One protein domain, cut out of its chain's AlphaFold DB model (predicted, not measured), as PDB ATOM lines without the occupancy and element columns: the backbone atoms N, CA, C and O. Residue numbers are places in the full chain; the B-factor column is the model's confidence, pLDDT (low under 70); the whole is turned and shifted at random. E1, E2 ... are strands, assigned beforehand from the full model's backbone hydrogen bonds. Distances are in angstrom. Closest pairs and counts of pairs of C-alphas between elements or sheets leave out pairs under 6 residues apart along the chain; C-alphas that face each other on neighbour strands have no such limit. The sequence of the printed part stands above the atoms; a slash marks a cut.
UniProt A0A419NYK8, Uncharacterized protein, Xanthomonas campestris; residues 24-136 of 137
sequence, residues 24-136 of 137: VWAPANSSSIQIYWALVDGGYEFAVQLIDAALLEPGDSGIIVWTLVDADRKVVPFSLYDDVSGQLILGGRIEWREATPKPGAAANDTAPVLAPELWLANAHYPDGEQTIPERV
ATOM      1  N   VAL A  24     -16.997 -39.371 -21.359       93.12
ATOM      2  CA  VAL A  24     -18.193 -39.124 -20.548       93.12
ATOM      3  C   VAL A  24     -19.421 -39.128 -21.441       93.12
ATOM      4  O   VAL A  24     -19.416 -38.544 -22.526       93.12
ATOM      5  N   TRP A  25     -20.481 -39.767 -20.966       93.56
ATOM      6  CA  TRP A  25     -21.783 -39.785 -21.609       93.56
ATOM      7  C   TRP A  25     -22.895 -39.575 -20.581       93.56
ATOM      8  O   TRP A  25     -22.787 -40.001 -19.432       93.56
ATOM      9  N   ALA A  26     -23.977 -38.934 -21.007       88.12
ATOM     10  CA  ALA A  26     -25.172 -38.704 -20.211       88.12
ATOM     11  C   ALA A  26     -26.407 -38.803 -21.128       88.12
ATOM     12  O   ALA A  26     -26.332 -38.290 -22.249       88.12
ATOM     13  N   PRO A  27     -27.535 -39.394 -20.681       81.75
ATOM     14  CA  PRO A  27     -28.747 -39.493 -21.504       81.75
ATOM     15  C   PRO A  27     -29.282 -38.127 -21.961       81.75
ATOM     16  O   PRO A  27     -29.801 -37.966 -23.062       81.75
ATOM     17  N   ALA A  28     -29.157 -37.111 -21.102       81.38
ATOM     18  CA  ALA A  28     -29.570 -35.742 -21.385       81.38
ATOM     19  C   ALA A  28     -28.761 -34.750 -20.542       81.38
ATOM     20  O   ALA A  28     -28.230 -35.099 -19.495       81.38
ATOM     21  N   ASN A  29     -28.747 -33.471 -20.926       77.88
ATOM     22  CA  ASN A  29     -28.058 -32.425 -20.149       77.88
ATOM     23  C   ASN A  29     -28.594 -32.258 -18.713       77.88
ATOM     24  O   ASN A  29     -27.921 -31.659 -17.881       77.88
ATOM     25  N   SER A  30     -29.808 -32.741 -18.435       78.44
ATOM     26  CA  SER A  30     -30.457 -32.691 -17.123       78.44
ATOM     27  C   SER A  30     -30.535 -34.057 -16.436       78.44
ATOM     28  O   SER A  30     -31.319 -34.211 -15.503       78.44
ATOM     29  N   SER A  31     -29.821 -35.076 -16.923       79.62
ATOM     30  CA  SER A  31     -29.814 -36.377 -16.259       79.62
ATOM     31  C   SER A  31     -29.055 -36.297 -14.944       79.62
ATOM     32  O   SER A  31     -28.011 -35.665 -14.859       79.62
ATOM     33  N   SER A  32     -29.529 -37.016 -13.938       81.06
ATOM     34  CA  SER A  32     -28.846 -37.130 -12.646       81.06
ATOM     35  C   SER A  32     -27.707 -38.146 -12.638       81.06
ATOM     36  O   SER A  32     -27.128 -38.397 -11.587       81.06
ATOM     37  N   ILE A  33     -27.390 -38.741 -13.790       86.69
ATOM     38  CA  ILE A  33     -26.273 -39.669 -13.941       86.69
ATOM     39  C   ILE A  33     -25.331 -39.260 -15.058       86.69
ATOM     40  O   ILE A  33     -25.749 -38.668 -16.056       86.69
ATOM     41  N   GLN A  34     -24.076 -39.665 -14.895       91.25
ATOM     42  CA  GLN A  34     -23.055 -39.683 -15.930       91.25
ATOM     43  C   GLN A  34     -22.392 -41.057 -15.973       91.25
ATOM     44  O   GLN A  34     -22.225 -41.720 -14.950       91.25
ATOM     45  N   ILE A  35     -22.025 -41.485 -17.175       92.12
ATOM     46  CA  ILE A  35     -21.293 -42.722 -17.416       92.12
ATOM     47  C   ILE A  35     -19.928 -42.341 -17.961       92.12
ATOM     48  O   ILE A  35     -19.811 -41.826 -19.075       92.12
ATOM     49  N   TYR A  36     -18.903 -42.619 -17.169       92.75
ATOM     50  CA  TYR A  36     -17.517 -42.552 -17.591       92.75
ATOM     51  C   TYR A  36     -17.145 -43.878 -18.232       92.75
ATOM     52  O   TYR A  36     -17.497 -44.927 -17.696       92.75
ATOM     53  N   TRP A  37     -16.436 -43.859 -19.357       93.50
ATOM     54  CA  TRP A  37     -15.994 -45.088 -20.005       93.50
ATOM     55  C   TRP A  37     -14.665 -44.953 -20.754       93.50
ATOM     56  O   TRP A  37     -14.265 -43.883 -21.218       93.50
ATOM     57  N   ALA A  38     -13.972 -46.076 -20.901       90.94
ATOM     58  CA  ALA A  38     -12.805 -46.226 -21.757       90.94
ATOM     59  C   ALA A  38     -12.794 -47.631 -22.361       90.94
ATOM     60  O   ALA A  38     -13.068 -48.615 -21.675       90.94
ATOM     61  N   LEU A  39     -12.473 -47.724 -23.655       88.56
ATOM     62  CA  LEU A  39     -12.188 -49.014 -24.271       88.56
ATOM     63  C   LEU A  39     -10.815 -49.482 -23.776       88.56
ATOM     64  O   LEU A  39      -9.820 -48.773 -23.934       88.56
ATOM     65  N   VAL A  40     -10.783 -50.667 -23.186       86.62
ATOM     66  CA  VAL A  40      -9.578 -51.344 -22.698       86.62
ATOM     67  C   VAL A  40      -9.455 -52.701 -23.388       86.62
ATOM     68  O   VAL A  40     -10.374 -53.129 -24.091       86.62
ATOM     69  N   ASP A  41      -8.321 -53.384 -23.226       81.38
ATOM     70  CA  ASP A  41      -8.067 -54.666 -23.890       81.38
ATOM     71  C   ASP A  41      -9.171 -55.695 -23.576       81.38
ATOM     72  O   ASP A  41      -9.209 -56.292 -22.503       81.38
ATOM     73  N   GLY A  42     -10.078 -55.898 -24.539       78.88
ATOM     74  CA  GLY A  42     -11.158 -56.887 -24.472       78.88
ATOM     75  C   GLY A  42     -12.512 -56.393 -23.945       78.88
ATOM     76  O   GLY A  42     -13.450 -57.187 -23.915       78.88
ATOM     77  N   GLY A  43     -12.670 -55.115 -23.583       86.81
ATOM     78  CA  GLY A  43     -13.936 -54.620 -23.033       86.81
ATOM     79  C   GLY A  43     -13.965 -53.124 -22.742       86.81
ATOM     80  O   GLY A  43     -13.133 -52.359 -23.225       86.81
ATOM     81  N   TYR A  44     -14.938 -52.710 -21.938       88.81
ATOM     82  CA  TYR A  44     -15.073 -51.340 -21.460       88.81
ATOM     83  C   TYR A  44     -14.852 -51.287 -19.955       88.81
ATOM     84  O   TYR A  44     -15.573 -51.935 -19.198       88.81
ATOM     85  N   GLU A  45     -13.887 -50.481 -19.522       90.50
ATOM     86  CA  GLU A  45     -13.876 -49.978 -18.152       90.50
ATOM     87  C   GLU A  45     -14.895 -48.843 -18.072       90.50
ATOM     88  O   GLU A  45     -14.883 -47.945 -18.919       90.50
ATOM     89  N   PHE A  46     -15.784 -48.883 -17.082       88.75
ATOM     90  CA  PHE A  46     -16.786 -47.846 -16.892       88.75
ATOM     91  C   PHE A  46     -17.016 -47.523 -15.418       88.75
ATOM     92  O   PHE A  46     -16.812 -48.362 -14.538       88.75
ATOM     93  N   ALA A  47     -17.513 -46.313 -15.176       90.00
ATOM     94  CA  ALA A  47     -18.049 -45.895 -13.894       90.00
ATOM     95  C   ALA A  47     -19.377 -45.154 -14.089       90.00
ATOM     96  O   ALA A  47     -19.490 -44.299 -14.968       90.00
ATOM     97  N   VAL A  48     -20.382 -45.475 -13.277       89.00
ATOM     98  CA  VAL A  48     -21.649 -44.736 -13.220       89.00
ATOM     99  C   VAL A  48     -21.596 -43.819 -12.011       89.00
ATOM    100  O   VAL A  48     -21.429 -44.286 -10.886       89.00
ATOM    101  N   GLN A  49     -21.757 -42.523 -12.252       88.44
ATOM    102  CA  GLN A  49     -21.772 -41.493 -11.226       88.44
ATOM    103  C   GLN A  49     -23.168 -40.877 -11.119       88.44
ATOM    104  O   GLN A  49     -23.742 -40.471 -12.130       88.44
ATOM    105  N   LEU A  50     -23.687 -40.763  -9.901       86.62
ATOM    106  CA  LEU A  50     -24.775 -39.864  -9.548       86.62
ATOM    107  C   LEU A  50     -24.226 -38.437  -9.476       86.62
ATOM    108  O   LEU A  50     -23.276 -38.176  -8.748       86.62
ATOM    109  N   ILE A  51     -24.833 -37.509 -10.211       85.69
ATOM    110  CA  ILE A  51     -24.466 -36.083 -10.194       85.69
ATOM    111  C   ILE A  51     -25.524 -35.203  -9.519       85.69
ATOM    112  O   ILE A  51     -25.402 -33.978  -9.498       85.69
ATOM    113  N   ASP A  52     -26.573 -35.815  -8.971       82.25
ATOM    114  CA  ASP A  52     -27.595 -35.101  -8.219       82.25
ATOM    115  C   ASP A  52     -27.071 -34.713  -6.835       82.25
ATOM    116  O   ASP A  52     -27.085 -35.501  -5.891       82.25
ATOM    117  N   ALA A  53     -26.614 -33.469  -6.717       74.19
ATOM    118  CA  ALA A  53     -26.066 -32.932  -5.478       74.19
ATOM    119  C   ALA A  53     -27.067 -32.926  -4.308       74.19
ATOM    120  O   ALA A  53     -26.639 -32.807  -3.165       74.19
ATOM    121  N   ALA A  54     -28.379 -33.039  -4.558       78.88
ATOM    122  CA  ALA A  54     -29.363 -33.159  -3.482       78.88
ATOM    123  C   ALA A  54     -29.321 -34.534  -2.797       78.88
ATOM    124  O   ALA A  54     -29.796 -34.668  -1.671       78.88
ATOM    125  N   LEU A  55     -28.764 -35.536  -3.480       73.94
ATOM    126  CA  LEU A  55     -28.652 -36.917  -3.019       73.94
ATOM    127  C   LEU A  55     -27.233 -37.277  -2.555       73.94
ATOM    128  O   LEU A  55     -27.027 -38.384  -2.072       73.94
ATOM    129  N   LEU A  56     -26.264 -36.368  -2.706       74.19
ATOM    130  CA  LEU A  56     -24.868 -36.603  -2.343       74.19
ATOM    131  C   LEU A  56     -24.513 -35.924  -1.025       74.19
ATOM    132  O   LEU A  56     -24.760 -34.729  -0.827       74.19
ATOM    133  N   GLU A  57     -23.853 -36.669  -0.145       76.69
ATOM    134  CA  GLU A  57     -23.248 -36.094   1.049       76.69
ATOM    135  C   GLU A  57     -21.977 -35.293   0.700       76.69
ATOM    136  O   GLU A  57     -21.290 -35.579  -0.287       76.69
ATOM    137  N   PRO A  58     -21.606 -34.275   1.501       73.06
ATOM    138  CA  PRO A  58     -20.360 -33.549   1.293       73.06
ATOM    139  C   PRO A  58     -19.139 -34.479   1.311       73.06
ATOM    140  O   PRO A  58     -18.806 -35.064   2.338       73.06
ATOM    141  N   GLY A  59     -18.425 -34.545   0.185       70.88
ATOM    142  CA  GLY A  59     -17.239 -35.393   0.027       70.88
ATOM    143  C   GLY A  59     -17.515 -36.755  -0.610       70.88
ATOM    144  O   GLY A  59     -16.557 -37.472  -0.892       70.88
ATOM    145  N   ASP A  60     -18.778 -37.083  -0.888       77.12
ATOM    146  CA  ASP A  60     -19.132 -38.259  -1.674       77.12
ATOM    147  C   ASP A  60     -18.755 -38.051  -3.150       77.12
ATOM    148  O   ASP A  60     -19.009 -37.007  -3.756       77.12
ATOM    149  N   SER A  61     -18.120 -39.069  -3.727       74.38
ATOM    150  CA  SER A  61     -17.796 -39.111  -5.151       74.38
ATOM    151  C   SER A  61     -19.016 -39.397  -6.032       74.38
ATOM    152  O   SER A  61     -18.946 -39.172  -7.239       74.38
ATOM    153  N   GLY A  62     -20.113 -39.897  -5.459       80.81
ATOM    154  CA  GLY A  62     -21.336 -40.259  -6.166       80.81
ATOM    155  C   GLY A  62     -21.195 -41.485  -7.064       80.81
ATOM    156  O   GLY A  62     -22.056 -41.721  -7.906       80.81
ATOM    157  N   ILE A  63     -20.112 -42.257  -6.948       83.88
ATOM    158  CA  ILE A  63     -19.903 -43.447  -7.776       83.88
ATOM    159  C   ILE A  63     -20.802 -44.581  -7.283       83.88
ATOM    160  O   ILE A  63     -20.658 -45.081  -6.175       83.88
ATOM    161  N   ILE A  64     -21.725 -45.001  -8.148       83.00
ATOM    162  CA  ILE A  64     -22.668 -46.091  -7.878       83.00
ATOM    163  C   ILE A  64     -22.017 -47.439  -8.203       83.00
ATOM    164  O   ILE A  64     -22.174 -48.419  -7.482       83.00
ATOM    165  N   VAL A  65     -21.292 -47.501  -9.321       85.62
ATOM    166  CA  VAL A  65     -20.575 -48.699  -9.763       85.62
ATOM    167  C   VAL A  65     -19.349 -48.295 -10.565       85.62
ATOM    168  O   VAL A  65     -19.411 -47.369 -11.374       85.62
ATOM    169  N   TRP A  66     -18.256 -49.030 -10.382       86.12
ATOM    170  CA  TRP A  66     -17.080 -48.988 -11.244       86.12
ATOM    171  C   TRP A  66     -16.627 -50.414 -11.519       86.12
ATOM    172  O   TRP A  66     -16.261 -51.145 -10.600       86.12
ATOM    173  N   THR A  67     -16.646 -50.834 -12.783       87.81
ATOM    174  CA  THR A  67     -16.162 -52.168 -13.156       87.81
ATOM    175  C   THR A  67     -15.848 -52.267 -14.649       87.81
ATOM    176  O   THR A  67     -15.873 -51.282 -15.386       87.81
ATOM    177  N   LEU A  68     -15.522 -53.479 -15.085       86.50
ATOM    178  CA  LEU A  68     -15.291 -53.835 -16.473       86.50
ATOM    179  C   LEU A  68     -16.463 -54.663 -17.009       86.50
ATOM    180  O   LEU A  68     -16.924 -55.601 -16.351       86.50
ATOM    181  N   VAL A  69     -16.911 -54.323 -18.215       86.50
ATOM    182  CA  VAL A  69     -17.899 -55.078 -18.991       86.50
ATOM    183  C   VAL A  69     -17.243 -55.593 -20.276       86.50
ATOM    184  O   VAL A  69     -16.577 -54.849 -20.997       86.50
ATOM    185  N   ASP A  70     -17.391 -56.886 -20.542       87.38
ATOM    186  CA  ASP A  70     -16.729 -57.594 -21.642       87.38
ATOM    187  C   ASP A  70     -17.606 -58.735 -22.189       87.38
ATOM    188  O   ASP A  70     -18.783 -58.873 -21.842       87.38
ATOM    189  N   ALA A  71     -17.031 -59.556 -23.069       85.50
ATOM    190  CA  ALA A  71     -17.720 -60.689 -23.677       85.50
ATOM    191  C   ALA A  71     -18.167 -61.766 -22.665       85.50
ATOM    192  O   ALA A  71     -19.168 -62.441 -22.922       85.50
ATOM    193  N   ASP A  72     -17.470 -61.906 -21.533       84.06
ATOM    194  CA  ASP A  72     -17.791 -62.858 -20.461       84.06
ATOM    195  C   ASP A  72     -18.751 -62.246 -19.426       84.06
ATOM    196  O   ASP A  72     -19.518 -62.953 -18.768       84.06
ATOM    197  N   ARG A  73     -18.757 -60.915 -19.305       82.75
ATOM    198  CA  ARG A  73     -19.575 -60.119 -18.384       82.75
ATOM    199  C   ARG A  73     -20.430 -59.137 -19.164       82.75
ATOM    200  O   ARG A  73     -20.312 -57.930 -18.994       82.75
ATOM    201  N   LYS A  74     -21.319 -59.661 -20.010       88.50
ATOM    202  CA  LYS A  74     -22.105 -58.841 -20.948       88.50
ATOM    203  C   LYS A  74     -23.075 -57.862 -20.284       88.50
ATOM    204  O   LYS A  74     -23.542 -56.941 -20.942       88.50
ATOM    205  N   VAL A  75     -23.427 -58.075 -19.016       90.31
ATOM    206  CA  VAL A  75     -24.422 -57.270 -18.301       90.31
ATOM    207  C   VAL A  75     -23.950 -57.001 -16.879       90.31
ATOM    208  O   VAL A  75     -23.693 -57.940 -16.129       90.31
ATOM    209  N   VAL A  76     -23.903 -55.725 -16.500       89.25
ATOM    210  CA  VAL A  76     -23.596 -55.274 -15.141       89.25
ATOM    211  C   VAL A  76     -24.770 -54.460 -14.594       89.25
ATOM    212  O   VAL A  76     -25.019 -53.355 -15.083       89.25
ATOM    213  N   PRO A  77     -25.517 -54.968 -13.601       88.94
ATOM    214  CA  PRO A  77     -26.541 -54.183 -12.924       88.94
ATOM    215  C   PRO A  77     -25.909 -53.125 -12.012       88.94
ATOM    216  O   PRO A  77     -24.822 -53.320 -11.476       88.94
ATOM    217  N   PHE A  78     -26.629 -52.032 -11.789       84.94
ATOM    218  CA  PHE A  78     -26.318 -51.061 -10.746       84.94
ATOM    219  C   PHE A  78     -27.596 -50.641 -10.028       84.94
ATOM    220  O   PHE A  78     -28.690 -50.642 -10.604       84.94
ATOM    221  N   SER A  79     -27.475 -50.300  -8.752       85.44
ATOM    222  CA  SER A  79     -28.586 -49.803  -7.947       85.44
ATOM    223  C   SER A  79     -28.052 -48.907  -6.843       85.44
ATOM    224  O   SER A  79     -27.029 -49.210  -6.240       85.44
ATOM    225  N   LEU A  80     -28.757 -47.814  -6.597       81.88
ATOM    226  CA  LEU A  80     -28.538 -46.888  -5.501       81.88
ATOM    227  C   LEU A  80     -29.761 -46.960  -4.594       81.88
ATOM    228  O   LEU A  80     -30.887 -46.861  -5.087       81.88
ATOM    229  N   TYR A  81     -29.542 -47.121  -3.295       81.94
ATOM    230  CA  TYR A  81     -30.592 -47.182  -2.283       81.94
ATOM    231  C   TYR A  81     -30.406 -46.054  -1.273       81.94
ATOM    232  O   TYR A  81     -29.291 -45.599  -1.044       81.94
ATOM    233  N   ASP A  82     -31.505 -45.613  -0.675       75.75
ATOM    234  CA  ASP A  82     -31.484 -44.730   0.481       75.75
ATOM    235  C   ASP A  82     -31.117 -45.541   1.731       75.75
ATOM    236  O   ASP A  82     -31.827 -46.483   2.091       75.75
ATOM    237  N   ASP A  83     -30.031 -45.178   2.410       71.31
ATOM    238  CA  ASP A  83     -29.501 -45.952   3.541       71.31
ATOM    239  C   ASP A  83     -30.413 -45.941   4.778       71.31
ATOM    240  O   ASP A  83     -30.333 -46.828   5.634       71.31
ATOM    241  N   VAL A  84     -31.306 -44.951   4.888       76.44
ATOM    242  CA  VAL A  84     -32.215 -44.804   6.033       76.44
ATOM    243  C   VAL A  84     -33.478 -45.647   5.850       76.44
ATOM    244  O   VAL A  84     -33.891 -46.367   6.761       76.44
ATOM    245  N   SER A  85     -34.114 -45.548   4.687       79.75
ATOM    246  CA  SER A  85     -35.389 -46.198   4.368       79.75
ATOM    247  C   SER A  85     -35.229 -47.546   3.662       79.75
ATOM    248  O   SER A  85     -36.171 -48.340   3.649       79.75
ATOM    249  N   GLY A  86     -34.060 -47.818   3.075       78.44
ATOM    250  CA  GLY A  86     -33.814 -48.971   2.207       78.44
ATOM    251  C   GLY A  86     -34.551 -48.897   0.866       78.44
ATOM    252  O   GLY A  86     -34.633 -49.899   0.154       78.44
ATOM    253  N   GLN A  87     -35.136 -47.747   0.524       80.19
ATOM    254  CA  GLN A  87     -35.855 -47.565  -0.730       80.19
ATOM    255  C   GLN A  87     -34.862 -47.449  -1.892       80.19
ATOM    256  O   GLN A  87     -33.825 -46.806  -1.768       80.19
ATOM    257  N   LEU A  88     -35.177 -48.057  -3.039       79.75
ATOM    258  CA  LEU A  88     -34.424 -47.815  -4.271       79.75
ATOM    259  C   LEU A  88     -34.500 -46.316  -4.604       79.75
ATOM    260  O   LEU A  88     -35.570 -45.732  -4.520       79.75
ATOM    261  N   ILE A  89     -33.391 -45.700  -4.985       79.31
ATOM    262  CA  ILE A  89     -33.332 -44.326  -5.503       79.31
ATOM    263  C   ILE A  89     -33.183 -44.369  -7.020       79.31
ATOM    264  O   ILE A  89     -33.861 -43.643  -7.735       79.31
ATOM    265  N   LEU A  90     -32.311 -45.239  -7.523       83.19
ATOM    266  CA  LEU A  90     -32.025 -45.373  -8.945       83.19
ATOM    267  C   LEU A  90     -31.556 -46.798  -9.223       83.19
ATOM    268  O   LEU A  90     -30.715 -47.318  -8.499       83.19
ATOM    269  N   GLY A  91     -32.040 -47.419 -10.291       85.50
ATOM    270  CA  GLY A  91     -31.540 -48.719 -10.738       85.50
ATOM    271  C   GLY A  91     -31.420 -48.786 -12.249       85.50
ATOM    272  O   GLY A  91     -32.126 -48.072 -12.953       85.50
ATOM    273  N   GLY A  92     -30.538 -49.646 -12.747       88.06
ATOM    274  CA  GLY A  92     -30.354 -49.887 -14.174       88.06
ATOM    275  C   GLY A  92     -29.307 -50.958 -14.442       88.06
ATOM    276  O   GLY A  92     -28.898 -51.696 -13.544       88.06
ATOM    277  N   ARG A  93     -28.874 -51.068 -15.697       90.56
ATOM    278  CA  ARG A  93     -27.741 -51.919 -16.068       90.56
ATOM    279  C   ARG A  93     -26.944 -51.344 -17.228       90.56
ATOM    280  O   ARG A  93     -27.494 -50.679 -18.104       90.56
ATOM    281  N   ILE A  94     -25.659 -51.662 -17.228       91.88
ATOM    282  CA  ILE A  94     -24.740 -51.454 -18.336       91.88
ATOM    283  C   ILE A  94     -24.615 -52.762 -19.108       91.88
ATOM    284  O   ILE A  94     -24.459 -53.829 -18.516       91.88
ATOM    285  N   GLU A  95     -24.714 -52.685 -20.428       92.88
ATOM    286  CA  GLU A  95     -24.616 -53.837 -21.313       92.88
ATOM    287  C   GLU A  95     -23.470 -53.661 -22.306       92.88
ATOM    288  O   GLU A  95     -23.327 -52.619 -22.943       92.88
ATOM    289  N   TRP A  96     -22.695 -54.723 -22.475       92.12
ATOM    290  CA  TRP A  96     -21.808 -54.910 -23.609       92.12
ATOM    291  C   TRP A  96     -22.575 -55.666 -24.688       92.12
ATOM    292  O   TRP A  96     -23.182 -56.712 -24.431       92.12
ATOM    293  N   ARG A  97     -22.569 -55.130 -25.906       90.62
ATOM    294  CA  ARG A  97     -23.224 -55.742 -27.063       90.62
ATOM    295  C   ARG A  97     -22.228 -55.903 -28.196       90.62
ATOM    296  O   ARG A  97     -21.389 -55.041 -28.437       90.62
ATOM    297  N   GLU A  98     -22.344 -57.002 -28.930       87.00
ATOM    298  CA  GLU A  98     -21.615 -57.142 -30.189       87.00
ATOM    299  C   GLU A  98     -22.141 -56.095 -31.168       87.00
ATOM    300  O   GLU A  98     -23.355 -55.962 -31.358       87.00
ATOM    301  N   ALA A  99     -21.237 -55.337 -31.784       80.00
ATOM    302  CA  ALA A  99     -21.651 -54.336 -32.746       80.00
ATOM    303  C   ALA A  99     -22.324 -55.003 -33.941       80.00
ATOM    304  O   ALA A  99     -21.766 -55.876 -34.611       80.00
ATOM    305  N   THR A 100     -23.550 -54.567 -34.212       69.81
ATOM    306  CA  THR A 100     -24.316 -55.095 -35.333       69.81
ATOM    307  C   THR A 100     -23.954 -54.297 -36.587       69.81
ATOM    308  O   THR A 100     -24.056 -53.066 -36.576       69.81
ATOM    309  N   PRO A 101     -23.542 -54.943 -37.692       64.75
ATOM    310  CA  PRO A 101     -23.317 -54.240 -38.948       64.75
ATOM    311  C   PRO A 101     -24.585 -53.497 -39.377       64.75
ATOM    312  O   PRO A 101     -25.678 -54.067 -39.374       64.75
ATOM    313  N   LYS A 102     -24.455 -52.227 -39.779       59.66
ATOM    314  CA  LYS A 102     -25.591 -51.483 -40.339       59.66
ATOM    315  C   LYS A 102     -26.114 -52.210 -41.590       59.66
ATOM    316  O   LYS A 102     -25.299 -52.590 -42.440       59.66
ATOM    317  N   PRO A 103     -27.443 -52.362 -41.758       49.91
ATOM    318  CA  PRO A 103     -28.012 -52.916 -42.983       49.91
ATOM    319  C   PRO A 103     -27.527 -52.111 -44.198       49.91
ATOM    320  O   PRO A 103     -27.745 -50.902 -44.263       49.91
ATOM    321  N   GLY A 104     -26.841 -52.767 -45.138       58.62
ATOM    322  CA  GLY A 104     -26.286 -52.136 -46.344       58.62
ATOM    323  C   GLY A 104     -24.770 -51.900 -46.347       58.62
ATOM    324  O   GLY A 104     -24.255 -51.391 -47.341       58.62
ATOM    325  N   ALA A 105     -24.036 -52.285 -45.297       59.09
ATOM    326  CA  ALA A 105     -22.575 -52.357 -45.365       59.09
ATOM    327  C   ALA A 105     -22.160 -53.420 -46.402       59.09
ATOM    328  O   ALA A 105     -22.517 -54.592 -46.279       59.09
ATOM    329  N   ALA A 106     -21.471 -53.002 -47.467       55.62
ATOM    330  CA  ALA A 106     -21.067 -53.888 -48.552       55.62
ATOM    331  C   ALA A 106     -20.144 -55.003 -48.029       55.62
ATOM    332  O   ALA A 106     -19.161 -54.730 -47.350       55.62
ATOM    333  N   ALA A 107     -20.440 -56.254 -48.390       55.91
ATOM    334  CA  ALA A 107     -19.712 -57.455 -47.962       55.91
ATOM    335  C   ALA A 107     -18.300 -57.612 -48.575       55.91
ATOM    336  O   ALA A 107     -17.697 -58.676 -48.460       55.91
ATOM    337  N   ASN A 108     -17.781 -56.576 -49.239       55.97
ATOM    338  CA  ASN A 108     -16.544 -56.628 -50.017       55.97
ATOM    339  C   ASN A 108     -15.493 -55.675 -49.449       55.97
ATOM    340  O   ASN A 108     -15.188 -54.644 -50.033       55.97
ATOM    341  N   ASP A 109     -14.992 -56.030 -48.283       47.81
ATOM    342  CA  ASP A 109     -13.593 -55.967 -47.862       47.81
ATOM    343  C   ASP A 109     -13.582 -56.613 -46.475       47.81
ATOM    344  O   ASP A 109     -14.634 -56.657 -45.836       47.81
ATOM    345  N   THR A 110     -12.456 -57.169 -46.025       56.03
ATOM    346  CA  THR A 110     -12.261 -57.663 -44.644       56.03
ATOM    347  C   THR A 110     -13.091 -56.843 -43.661       56.03
ATOM    348  O   THR A 110     -12.748 -55.687 -43.408       56.03
ATOM    349  N   ALA A 111     -14.224 -57.399 -43.203       54.94
ATOM    350  CA  ALA A 111     -15.198 -56.625 -42.449       54.94
ATOM    351  C   ALA A 111     -14.448 -56.007 -41.265       54.94
ATOM    352  O   ALA A 111     -13.788 -56.761 -40.540       54.94
ATOM    353  N   PRO A 112     -14.450 -54.668 -41.106       56.19
ATOM    354  CA  PRO A 112     -13.767 -54.064 -39.979       56.19
ATOM    355  C   PRO A 112     -14.330 -54.732 -38.731       56.19
ATOM    356  O   PRO A 112     -15.551 -54.812 -38.587       56.19
ATOM    357  N   VAL A 113     -13.453 -55.275 -37.880       63.31
ATOM    358  CA  VAL A 113     -13.866 -55.779 -36.571       63.31
ATOM    359  C   VAL A 113     -14.525 -54.593 -35.883       63.31
ATOM    360  O   VAL A 113     -13.855 -53.623 -35.529       63.31
ATOM    361  N   LEU A 114     -15.855 -54.613 -35.820       71.88
ATOM    362  CA  LEU A 114     -16.597 -53.533 -35.206       71.88
ATOM    363  C   LEU A 114     -16.286 -53.598 -33.714       71.88
ATOM    364  O   LEU A 114     -16.413 -54.660 -33.102       71.88
ATOM    365  N   ALA A 115     -15.842 -52.474 -33.152       78.62
ATOM    366  CA  ALA A 115     -15.695 -52.368 -31.710       78.62
ATOM    367  C   ALA A 115     -17.047 -52.708 -31.064       78.62
ATOM    368  O   ALA A 115     -18.074 -52.300 -31.615       78.62
ATOM    369  N   PRO A 116     -17.070 -53.467 -29.957       87.12
ATOM    370  CA  PRO A 116     -18.311 -53.740 -29.246       87.12
ATOM    371  C   PRO A 116     -18.997 -52.436 -28.836       87.12
ATOM    372  O   PRO A 116     -18.363 -51.394 -28.779       87.12
ATOM    373  N   GLU A 117     -20.290 -52.482 -28.557       91.56
ATOM    374  CA  GLU A 117     -21.050 -51.312 -28.131       91.56
ATOM    375  C   GLU A 117     -21.305 -51.364 -26.628       91.56
ATOM    376  O   GLU A 117     -21.609 -52.424 -26.071       91.56
ATOM    377  N   LEU A 118     -21.242 -50.199 -25.989       91.25
ATOM    378  CA  LEU A 118     -21.618 -50.020 -24.591       91.25
ATOM    379  C   LEU A 118     -23.013 -49.400 -24.529       91.25
ATOM    380  O   LEU A 118     -23.278 -48.414 -25.215       91.25
ATOM    381  N   TRP A 119     -23.903 -49.953 -23.714       93.56
ATOM    382  CA  TRP A 119     -25.297 -49.523 -23.632       93.56
ATOM    383  C   TRP A 119     -25.743 -49.310 -22.188       93.56
ATOM    384  O   TRP A 119     -25.407 -50.096 -21.307       93.56
ATOM    385  N   LEU A 120     -26.564 -48.285 -21.964       91.12
ATOM    386  CA  LEU A 120     -27.354 -48.112 -20.751       91.12
ATOM    387  C   LEU A 120     -28.753 -48.673 -21.002       91.12
ATOM    388  O   LEU A 120     -29.387 -48.319 -21.994       91.12
ATOM    389  N   ALA A 121     -29.260 -49.516 -20.105       89.19
ATOM    390  CA  ALA A 121     -30.604 -50.069 -20.225       89.19
ATOM    391  C   ALA A 121     -31.360 -50.067 -18.893       89.19
ATOM    392  O   ALA A 121     -30.789 -50.315 -17.829       89.19
ATOM    393  N   ASN A 122     -32.673 -49.834 -18.984       84.06
ATOM    394  CA  ASN A 122     -33.626 -49.845 -17.873       84.06
ATOM    395  C   ASN A 122     -33.198 -48.964 -16.686       84.06
ATOM    396  O   ASN A 122     -33.469 -49.313 -15.538       84.06
ATOM    397  N   ALA A 123     -32.525 -47.845 -16.952       83.31
ATOM    398  CA  ALA A 123     -32.176 -46.887 -15.916       83.31
ATOM    399  C   ALA A 123     -33.435 -46.117 -15.505       83.31
ATOM    400  O   ALA A 123     -34.120 -45.576 -16.367       83.31
ATOM    401  N   HIS A 124     -33.785 -46.105 -14.221       79.50
ATOM    402  CA  HIS A 124     -34.973 -45.399 -13.740       79.50
ATOM    403  C   HIS A 124     -34.941 -45.109 -12.247       79.50
ATOM    404  O   HIS A 124     -34.365 -45.857 -11.453       79.50
ATOM    405  N   TYR A 125     -35.638 -44.033 -11.891       78.88
ATOM    406  CA  TYR A 125     -36.138 -43.797 -10.544       78.88
ATOM    407  C   TYR A 125     -37.312 -44.744 -10.243       78.88
ATOM    408  O   TYR A 125     -38.013 -45.120 -11.182       78.88
ATOM    409  N   PRO A 126     -37.591 -45.084  -8.971       69.62
ATOM    410  CA  PRO A 126     -38.687 -45.976  -8.575       69.62
ATOM    411  C   PRO A 126     -40.046 -45.622  -9.176       69.62
ATOM    412  O   PRO A 126     -40.803 -46.513  -9.545       69.62
ATOM    413  N   ASP A 127     -40.320 -44.322  -9.299       74.56
ATOM    414  CA  ASP A 127     -41.578 -43.780  -9.819       74.56
ATOM    415  C   ASP A 127     -41.435 -43.217 -11.248       74.56
ATOM    416  O   ASP A 127     -42.343 -42.567 -11.767       74.56
ATOM    417  N   GLY A 128     -40.275 -43.422 -11.879       67.38
ATOM    418  CA  GLY A 128     -39.962 -42.943 -13.222       67.38
ATOM    419  C   GLY A 128     -40.232 -43.985 -14.306       67.38
ATOM    420  O   GLY A 128     -40.238 -45.191 -14.061       67.38
ATOM    421  N   GLU A 129     -40.410 -43.521 -15.544       71.00
ATOM    422  CA  GLU A 129     -40.405 -44.419 -16.698       71.00
ATOM    423  C   GLU A 129     -39.010 -45.031 -16.894       71.00
ATOM    424  O   GLU A 129     -37.986 -44.372 -16.694       71.00
ATOM    425  N   GLN A 130     -38.967 -46.305 -17.296       68.06
ATOM    426  CA  GLN A 130     -37.712 -46.959 -17.663       68.06
ATOM    427  C   GLN A 130     -37.105 -46.284 -18.884       68.06
ATOM    428  O   GLN A 130     -37.800 -46.082 -19.883       68.06
ATOM    429  N   THR A 131     -35.804 -45.984 -18.833       65.81
ATOM    430  CA  THR A 131     -35.121 -45.497 -20.029       65.81
ATOM    431  C   THR A 131     -35.213 -46.525 -21.150       65.81
ATOM    432  O   THR A 131     -35.043 -47.736 -20.953       65.81
ATOM    433  N   ILE A 132     -35.455 -46.016 -22.357       70.56
ATOM    434  CA  ILE A 132     -35.202 -46.765 -23.585       70.56
ATOM    435  C   ILE A 132     -33.702 -47.105 -23.588       70.56
ATOM    436  O   ILE A 132     -32.903 -46.256 -23.190       70.56
ATOM    437  N   PRO A 133     -33.286 -48.321 -23.992       82.06
ATOM    438  CA  PRO A 133     -31.871 -48.629 -24.094       82.06
ATOM    439  C   PRO A 133     -31.155 -47.628 -25.003       82.06
ATOM    440  O   PRO A 133     -31.552 -47.446 -26.155       82.06
ATOM    441  N   GLU A 134     -30.091 -47.017 -24.495       87.62
ATOM    442  CA  GLU A 134     -29.327 -45.986 -25.193       87.62
ATOM    443  C   GLU A 134     -27.863 -46.391 -25.331       87.62
ATOM    444  O   GLU A 134     -27.263 -46.969 -24.420       87.62
ATOM    445  N   ARG A 135     -27.296 -46.104 -26.505       89.69
ATOM    446  CA  ARG A 135     -25.900 -46.403 -26.808       89.69
ATOM    447  C   ARG A 135     -24.998 -45.326 -26.209       89.69
ATOM    448  O   ARG A 135     -25.153 -44.145 -26.511       89.69
ATOM    449  N   VAL A 136     -24.032 -45.775 -25.418       88.06
ATOM    450  CA  VAL A 136     -23.001 -44.976 -24.751       88.06
ATOM    451  C   VAL A 136     -21.748 -44.845 -25.627       88.06
ATOM    452  O   VAL A 136     -21.224 -43.741 -25.771       88.06
TER     453      VAL A 136
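AT A GLANCE: This is residues 24 to 136 of the 137 residues of an uncharacterized protein of Xanthomonas campestris (UniProt A0A419NYK8). Two three-stranded sheets, E1-E2-E3 and E4-E5-E6, lie face to face as a small sandwich, their planes 24 degrees apart, and residues 102 to 110 stick out. Each sheet is a meander, each strand the antiparallel neighbour of the one before. The 113 printed residues, with six named strands in that order and no named helix, are all strand by class, with under half in named elements. The whole is only just loose, close to compact, radius of gyration of the C-alphas 16.3 A, spanning 59 by 29 by 25 A.

IN THESE COORDINATES: Find C-alpha 33 at (-26.273, -39.669, -13.941), where E1, residues 33 to 40, begins; E2 is 43 to 50, E3 63 to 70, E4 75 to 81. E5, 88 to 97, spans 26.6 A; E6, 117 to 124, ends at (-34.973, -45.399, -13.740).

HOW THE PARTS SIT: Within hydrogen-bond range are N 36 and O 47 of hairpin E1-E2, 2.8 A, and N 95 and O 119 of hairpin E5-E6, 2.8 A. Between sheets, the closest C-alphas of E3 and E5 are Val 69 and Trp 96, 6.1 A.

THE WHOLE: The printed part has no cut. Links E2 to E3 and E5 to E6 are long. Residues 100 to 113, 126, 128 and 130 to 131 have pLDDT under 70.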